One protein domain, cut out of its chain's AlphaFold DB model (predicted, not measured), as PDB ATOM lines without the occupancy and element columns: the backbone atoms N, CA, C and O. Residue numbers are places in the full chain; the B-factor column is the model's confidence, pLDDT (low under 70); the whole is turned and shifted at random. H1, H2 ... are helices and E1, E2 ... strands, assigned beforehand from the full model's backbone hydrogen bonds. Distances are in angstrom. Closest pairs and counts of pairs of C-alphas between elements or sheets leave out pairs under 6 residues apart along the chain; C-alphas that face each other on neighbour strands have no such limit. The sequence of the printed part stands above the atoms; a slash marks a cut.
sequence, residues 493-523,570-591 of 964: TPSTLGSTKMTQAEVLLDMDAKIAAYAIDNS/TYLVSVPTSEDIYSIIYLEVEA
ATOM      1  N   THR A 493     -24.238  31.300  10.140       79.94
ATOM      2  CA  THR A 493     -23.175  32.302  10.307       79.94
ATOM      3  C   THR A 493     -23.716  33.698  10.006       79.94
ATOM      4  O   THR A 493     -24.584  33.817   9.128       79.94
ATOM      5  N   PRO A 494     -23.204  34.766  10.646       82.94
ATOM      6  CA  PRO A 494     -23.535  36.135  10.267       82.94
ATOM      7  C   PRO A 494     -23.288  36.340   8.767       82.94
ATOM      8  O   PRO A 494     -22.233  35.981   8.245       82.94
ATOM      9  N   SER A 495     -24.272  36.867   8.044       83.88
ATOM     10  CA  SER A 495     -24.184  37.108   6.598       83.88
ATOM     11  C   SER A 495     -24.187  38.590   6.247       83.88
ATOM     12  O   SER A 495     -23.606  38.976   5.230       83.88
ATOM     13  N   THR A 496     -24.782  39.428   7.099       83.31
ATOM     14  CA  THR A 496     -24.769  40.887   6.965       83.31
ATOM     15  C   THR A 496     -24.634  41.561   8.326       83.31
ATOM     16  O   THR A 496     -25.340  41.213   9.272       83.31
ATOM     17  N   LEU A 497     -23.754  42.560   8.407       86.12
ATOM     18  CA  LEU A 497     -23.599  43.442   9.565       86.12
ATOM     19  C   LEU A 497     -24.285  44.785   9.290       86.12
ATOM     20  O   LEU A 497     -24.363  45.235   8.143       86.12
ATOM     21  N   GLY A 498     -24.801  45.410  10.340       86.69
ATOM     22  CA  GLY A 498     -25.351  46.754  10.320       86.69
ATOM     23  C   GLY A 498     -24.269  47.769   9.960       86.69
ATOM     24  O   GLY A 498     -23.104  47.631  10.322       86.69
ATOM     25  N   SER A 499     -24.647  48.806   9.215       83.12
ATOM     26  CA  SER A 499     -23.706  49.832   8.748       83.12
ATOM     27  C   SER A 499     -23.322  50.859   9.815       83.12
ATOM     28  O   SER A 499     -22.453  51.695   9.569       83.12
ATOM     29  N   THR A 500     -24.004  50.852  10.960       86.69
ATOM     30  CA  THR A 500     -23.825  51.829  12.035       86.69
ATOM     31  C   THR A 500     -22.947  51.218  13.116       86.69
ATOM     32  O   THR A 500     -23.346  50.238  13.739       86.69
ATOM     33  N   LYS A 501     -21.767  51.805  13.334       88.00
ATOM     34  CA  LYS A 501     -20.949  51.526  14.516       88.00
ATOM     35  C   LYS A 501     -21.556  52.266  15.708       88.00
ATOM     36  O   LYS A 501     -21.847  53.454  15.587       88.00
ATOM     37  N   MET A 502     -21.747  51.564  16.814       88.06
ATOM     38  CA  MET A 502     -22.363  52.064  18.041       88.06
ATOM     39  C   MET A 502     -21.350  51.998  19.180       88.06
ATOM     40  O   MET A 502     -20.631  51.014  19.326       88.06
ATOM     41  N   THR A 503     -21.278  53.037  19.998       89.19
ATOM     42  CA  THR A 503     -20.638  52.960  21.317       89.19
ATOM     43  C   THR A 503     -21.451  52.050  22.240       89.19
ATOM     44  O   THR A 503     -22.626  51.793  21.986       89.19
ATOM     45  N   GLN A 504     -20.868  51.581  23.345       83.69
ATOM     46  CA  GLN A 504     -21.588  50.726  24.300       83.69
ATOM     47  C   GLN A 504     -22.901  51.364  24.801       83.69
ATOM     48  O   GLN A 504     -23.925  50.693  24.888       83.69
ATOM     49  N   ALA A 505     -22.896  52.675  25.063       77.38
ATOM     50  CA  ALA A 505     -24.098  53.405  25.467       77.38
ATOM     51  C   ALA A 505     -25.162  53.457  24.353       77.38
ATOM     52  O   ALA A 505     -26.356  53.388  24.630       77.38
ATOM     53  N   GLU A 506     -24.743  53.549  23.087       86.94
ATOM     54  CA  GLU A 506     -25.653  53.516  21.937       86.94
ATOM     55  C   GLU A 506     -26.216  52.111  21.678       86.94
ATOM     56  O   GLU A 506     -27.367  52.012  21.266       86.94
ATOM     57  N   VAL A 507     -25.459  51.042  21.966       83.69
ATOM     58  CA  VAL A 507     -25.964  49.657  21.907       83.69
ATOM     59  C   VAL A 507     -27.109  49.461  22.895       83.69
ATOM     60  O   VAL A 507     -28.159  48.962  22.504       83.69
ATOM     61  N   LEU A 508     -26.947  49.907  24.145       80.38
ATOM     62  CA  LEU A 508     -28.002  49.806  25.161       80.38
ATOM     63  C   LEU A 508     -29.265  50.575  24.743       80.38
ATOM     64  O   LEU A 508     -30.368  50.042  24.816       80.38
ATOM     65  N   LEU A 509     -29.102  51.787  24.201       81.12
ATOM     66  CA  LEU A 509     -30.225  52.584  23.693       81.12
ATOM     67  C   LEU A 509     -30.920  51.947  22.475       81.12
ATOM     68  O   LEU A 509     -32.147  52.009  22.371       81.12
ATOM     69  N   ASP A 510     -30.166  51.352  21.544       86.62
ATOM     70  CA  ASP A 510     -30.720  50.654  20.374       86.62
ATOM     71  C   ASP A 510     -31.448  49.359  20.776       86.62
ATOM     72  O   ASP A 510     -32.517  49.058  20.235       86.62
ATOM     73  N   MET A 511     -30.930  48.638  21.775       82.06
ATOM     74  CA  MET A 511     -31.583  47.467  22.365       82.06
ATOM     75  C   MET A 511     -32.916  47.837  23.017       82.06
ATOM     76  O   MET A 511     -33.942  47.247  22.669       82.06
ATOM     77  N   ASP A 512     -32.933  48.854  23.881       76.00
ATOM     78  CA  ASP A 512     -34.154  49.324  24.544       76.00
ATOM     79  C   ASP A 512     -35.214  49.767  23.529       76.00
ATOM     80  O   ASP A 512     -36.393  49.417  23.642       76.00
ATOM     81  N   ALA A 513     -34.798  50.485  22.481       79.06
ATOM     82  CA  ALA A 513     -35.696  50.925  21.422       79.06
ATOM     83  C   ALA A 513     -36.318  49.746  20.650       79.06
ATOM     84  O   ALA A 513     -37.505  49.793  20.310       79.06
ATOM     85  N   LYS A 514     -35.552  48.681  20.383       82.62
ATOM     86  CA  LYS A 514     -36.036  47.486  19.670       82.62
ATOM     87  C   LYS A 514     -36.921  46.602  20.536       82.62
ATOM     88  O   LYS A 514     -37.933  46.109  20.038       82.62
ATOM     89  N   ILE A 515     -36.602  46.466  21.822       75.62
ATOM     90  CA  ILE A 515     -37.460  45.788  22.801       75.62
ATOM     91  C   ILE A 515     -38.799  46.528  22.909       75.62
ATOM     92  O   ILE A 515     -39.860  45.912  22.788       75.62
ATOM     93  N   ALA A 516     -38.767  47.859  23.032       71.69
ATOM     94  CA  ALA A 516     -39.972  48.681  23.094       71.69
ATOM     95  C   ALA A 516     -40.810  48.591  21.805       71.69
ATOM     96  O   ALA A 516     -42.031  48.443  21.871       71.69
ATOM     97  N   ALA A 517     -40.177  48.638  20.627       73.75
ATOM     98  CA  ALA A 517     -40.873  48.489  19.349       73.75
ATOM     99  C   ALA A 517     -41.525  47.103  19.202       73.75
ATOM    100  O   ALA A 517     -42.676  47.007  18.774       73.75
ATOM    101  N   TYR A 518     -40.830  46.041  19.618       70.88
ATOM    102  CA  TYR A 518     -41.354  44.675  19.592       70.88
ATOM    103  C   TYR A 518     -42.539  44.483  20.552       70.88
ATOM    104  O   TYR A 518     -43.525  43.832  20.198       70.88
ATOM    105  N   ALA A 519     -42.480  45.088  21.744       65.25
ATOM    106  CA  ALA A 519     -43.574  45.065  22.715       65.25
ATOM    107  C   ALA A 519     -44.837  45.775  22.188       65.25
ATOM    108  O   ALA A 519     -45.957  45.317  22.428       65.25
ATOM    109  N   ILE A 520     -44.667  46.864  21.432       70.38
ATOM    110  CA  ILE A 520     -45.775  47.618  20.828       70.38
ATOM    111  C   ILE A 520     -46.440  46.822  19.695       70.38
ATOM    112  O   ILE A 520     -47.671  46.730  19.655       70.38
ATOM    113  N   ASP A 521     -45.655  46.220  18.798       63.69
ATOM    114  CA  ASP A 521     -46.197  45.534  17.618       63.69
ATOM    115  C   ASP A 521     -46.929  44.221  17.955       63.69
ATOM    116  O   ASP A 521     -47.841  43.831  17.222       63.69
ATOM    117  N   ASN A 522     -46.612  43.570  19.081       61.22
ATOM    118  CA  ASN A 522     -47.188  42.262  19.422       61.22
ATOM    119  C   ASN A 522     -48.398  42.283  20.371       61.22
ATOM    120  O   ASN A 522     -49.013  41.237  20.549       61.22
ATOM    121  N   SER A 523     -48.797  43.440  20.921       46.97
ATOM    122  CA  SER A 523     -50.101  43.671  21.587       46.97
ATOM    123  C   SER A 523     -50.675  42.476  22.384       46.97
ATOM    124  O   SER A 523     -51.837  42.108  22.193       46.97
ATOM    125  N   THR A 570     -19.444  39.172  24.329       43.22
ATOM    126  CA  THR A 570     -20.673  38.940  23.546       43.22
ATOM    127  C   THR A 570     -21.901  39.108  24.445       43.22
ATOM    128  O   THR A 570     -21.987  38.453  25.479       43.22
ATOM    129  N   TYR A 571     -22.869  39.944  24.051       42.00
ATOM    130  CA  TYR A 571     -24.169  40.063  24.730       42.00
ATOM    131  C   TYR A 571     -25.221  39.243  23.973       42.00
ATOM    132  O   TYR A 571     -25.426  39.457  22.776       42.00
ATOM    133  N   LEU A 572     -25.889  38.311  24.659       41.62
ATOM    134  CA  LEU A 572     -26.963  37.489  24.097       41.62
ATOM    135  C   LEU A 572     -28.282  37.833  24.803       41.62
ATOM    136  O   LEU A 572     -28.402  37.634  26.007       41.62
ATOM    137  N   VAL A 573     -29.278  38.323  24.062       42.59
ATOM    138  CA  VAL A 573     -30.654  38.473  24.567       42.59
ATOM    139  C   VAL A 573     -31.539  37.485  23.818       42.59
ATOM    140  O   VAL A 573     -31.617  37.538  22.589       42.59
ATOM    141  N   SER A 574     -32.186  36.570  24.546       42.28
ATOM    142  CA  SER A 574     -33.165  35.628  23.993       42.28
ATOM    143  C   SER A 574     -34.534  35.893  24.612       42.28
ATOM    144  O   SER A 574     -34.646  35.968  25.835       42.28
ATOM    145  N   VAL A 575     -35.569  36.018  23.781       42.72
ATOM    146  CA  VAL A 575     -36.964  36.099  24.235       42.72
ATOM    147  C   VAL A 575     -37.669  34.813  23.791       42.72
ATOM    148  O   VAL A 575     -37.782  34.590  22.582       42.72
ATOM    149  N   PRO A 576     -38.109  33.934  24.708       37.97
ATOM    150  CA  PRO A 576     -38.714  32.668  24.326       37.97
ATOM    151  C   PRO A 576     -40.206  32.852  24.030       37.97
ATOM    152  O   PRO A 576     -40.989  33.226  24.899       37.97
ATOM    153  N   THR A 577     -40.625  32.523  22.809       45.56
ATOM    154  CA  THR A 577     -41.994  32.056  22.542       45.56
ATOM    155  C   THR A 577     -41.932  30.828  21.639       45.56
ATOM    156  O   THR A 577     -40.918  30.579  20.987       45.56
ATOM    157  N   SER A 578     -42.994  30.024  21.643       44.66
ATOM    158  CA  SER A 578     -42.963  28.601  21.291       44.66
ATOM    159  C   SER A 578     -42.532  28.218  19.866       44.66
ATOM    160  O   SER A 578     -42.418  27.022  19.636       44.66
ATOM    161  N   GLU A 579     -42.262  29.138  18.927       44.88
ATOM    162  CA  GLU A 579     -41.713  28.767  17.599       44.88
ATOM    163  C   GLU A 579     -40.711  29.758  16.951       44.88
ATOM    164  O   GLU A 579     -40.100  29.378  15.957       44.88
ATOM    165  N   ASP A 580     -40.437  30.955  17.494       45.94
ATOM    166  CA  ASP A 580     -39.472  31.908  16.903       45.94
ATOM    167  C   ASP A 580     -38.633  32.609  17.993       45.94
ATOM    168  O   ASP A 580     -39.127  33.476  18.714       45.94
ATOM    169  N   ILE A 581     -37.345  32.257  18.108       48.44
ATOM    170  CA  ILE A 581     -36.388  32.967  18.976       48.44
ATOM    171  C   ILE A 581     -35.843  34.171  18.199       48.44
ATOM    172  O   ILE A 581     -35.110  34.008  17.221       48.44
ATOM    173  N   TYR A 582     -36.185  35.385  18.634       55.41
ATOM    174  CA  TYR A 582     -35.534  36.609  18.163       55.41
ATOM    175  C   TYR A 582     -34.296  36.878  19.026       55.41
ATOM    176  O   TYR A 582     -34.420  37.285  20.179       55.41
ATOM    177  N   SER A 583     -33.109  36.657  18.460       71.00
ATOM    178  CA  SER A 583     -31.830  37.042  19.068       71.00
ATOM    179  C   SER A 583     -31.277  38.278  18.360       71.00
ATOM    180  O   SER A 583     -31.090  38.259  17.142       71.00
ATOM    181  N   ILE A 584     -30.990  39.341  19.114       78.38
ATOM    182  CA  ILE A 584     -30.239  40.509  18.624       78.38
ATOM    183  C   ILE A 584     -28.791  40.334  19.088       78.38
ATOM    184  O   ILE A 584     -28.552  40.149  20.278       78.38
ATOM    185  N   ILE A 585     -27.838  40.350  18.154       84.62
ATOM    186  CA  ILE A 585     -26.413  40.126  18.440       84.62
ATOM    187  C   ILE A 585     -25.613  41.335  17.957       84.62
ATOM    188  O   ILE A 585     -25.782  41.772  16.817       84.62
ATOM    189  N   TYR A 586     -24.718  41.842  18.807       86.88
ATOM    190  CA  TYR A 586     -23.752  42.890  18.474       86.88
ATOM    191  C   TYR A 586     -22.335  42.323  18.541       86.88
ATOM    192  O   TYR A 586     -22.014  41.571  19.458       86.88
ATOM    193  N   LEU A 587     -21.497  42.687  17.573       85.00
ATOM    194  CA  LEU A 587     -20.091  42.286  17.505       85.00
ATOM    195  C   LEU A 587     -19.201  43.492  17.778       85.00
ATOM    196  O   LEU A 587     -19.431  44.561  17.206       85.00
ATOM    197  N   GLU A 588     -18.191  43.321  18.626       85.25
ATOM    198  CA  GLU A 588     -17.144  44.321  18.819       85.25
ATOM    199  C   GLU A 588     -16.297  44.420  17.542       85.25
ATOM    200  O   GLU A 588     -15.881  43.416  16.965       85.25
ATOM    201  N   VAL A 589     -16.082  45.640  17.061       80.81
ATOM    202  CA  VAL A 589     -15.239  45.933  15.901       80.81
ATOM    203  C   VAL A 589     -14.329  47.104  16.230       80.81
ATOM    204  O   VAL A 589     -14.755  48.084  16.849       80.81
ATOM    205  N   GLU A 590     -13.078  47.043  15.782       77.12
ATOM    206  CA  GLU A 590     -12.142  48.150  15.966       77.12
ATOM    207  C   GLU A 590     -12.663  49.420  15.269       77.12
ATOM    208  O   GLU A 590     -13.322  49.381  14.215       77.12
ATOM    209  N   ALA A 591     -12.393  50.583  15.869       64.62
ATOM    210  CA  ALA A 591     -12.929  51.863  15.411       64.62
ATOM    211  C   ALA A 591     -12.530  52.182  13.953       64.62
ATOM    212  O   ALA A 591     -13.325  52.764  13.205       64.62
TER     213      ALA A 591
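This is residues 493 to 523 and 570 to 591 of the 964 residues of an uncharacterized protein of Gramella jeungdoensis (UniProt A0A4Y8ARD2). A long helix, H1, runs beside a loose strip of two strands, E2 and E3, that lies along the first part of the helix, while the short strand E1 runs crosswise to them. The second part of H1 sticks out: residues 516 to 523, of which 516 to 522 belong to H1, stand free. The printed part has 53 residues, with one named helix and three named strands in the order E1, H1, E2, E3, and its class is mixed, helices and strands. The whole is loose, with a radius of gyration of the C-alphas of 12.6 A, and spans 38 by 25 by 17 A.

Begin at C-alpha 493, at (-23.175, 32.302, 10.307), where E1 starts; it covers residues 493 to 497 and is 11.2 A from first to last C-alpha. Go on to C-alpha 504 at (-21.588, 50.726, 24.300); from there H1, residues 504 to 522, runs 27.4 A to C-alpha 522. After the cut, look at residues 572 to 575 for E2, 10.1 A long. E3 then takes residues 582 to 589, 22.4 A, and ends with C-alpha 589 at (-15.239, 45.933, 15.901).

Look first at the sheet of E2 and E3, where the two strands meet only at a point. There the C-alphas of Val 573 and Ser 583 face each other at 5.8 A, and those of Ser 574 and Ser 583 at 5.3 A. Next compare H1 with E3: they have 1 pair of C-alphas within 8 A, the closest pair being those of Val 507 and Tyr 586 at 7.9 A, and their centres are 13.0 A apart. Within 10 A, residues 504 to 515 of H1 make 7 pairs of C-alphas with E3 and 2 with E2. E1 pairs with no named strand and is apart from E2, E3 and H1. In H1 every O i to N i+4 pair is within hydrogen-bond range.

The two C-alphas farthest apart are those of Ser 523 and Glu 590, at 38.6 A, and the outline is only just elongated. Residues 524 to 569 are not printed, and C-alphas 523 and 570 are 29.9 A apart across this cut, which lies in the link from H1 to E2. The links from E1 to H1 and from E2 to E3 are short, with 6 residues each. The mean pLDDT of the printed part is 70.3; look for values under 70 at residue 519, residues 521 to 523, residues 570 to 582 and residue 591. E2 has a mean pLDDT of 42.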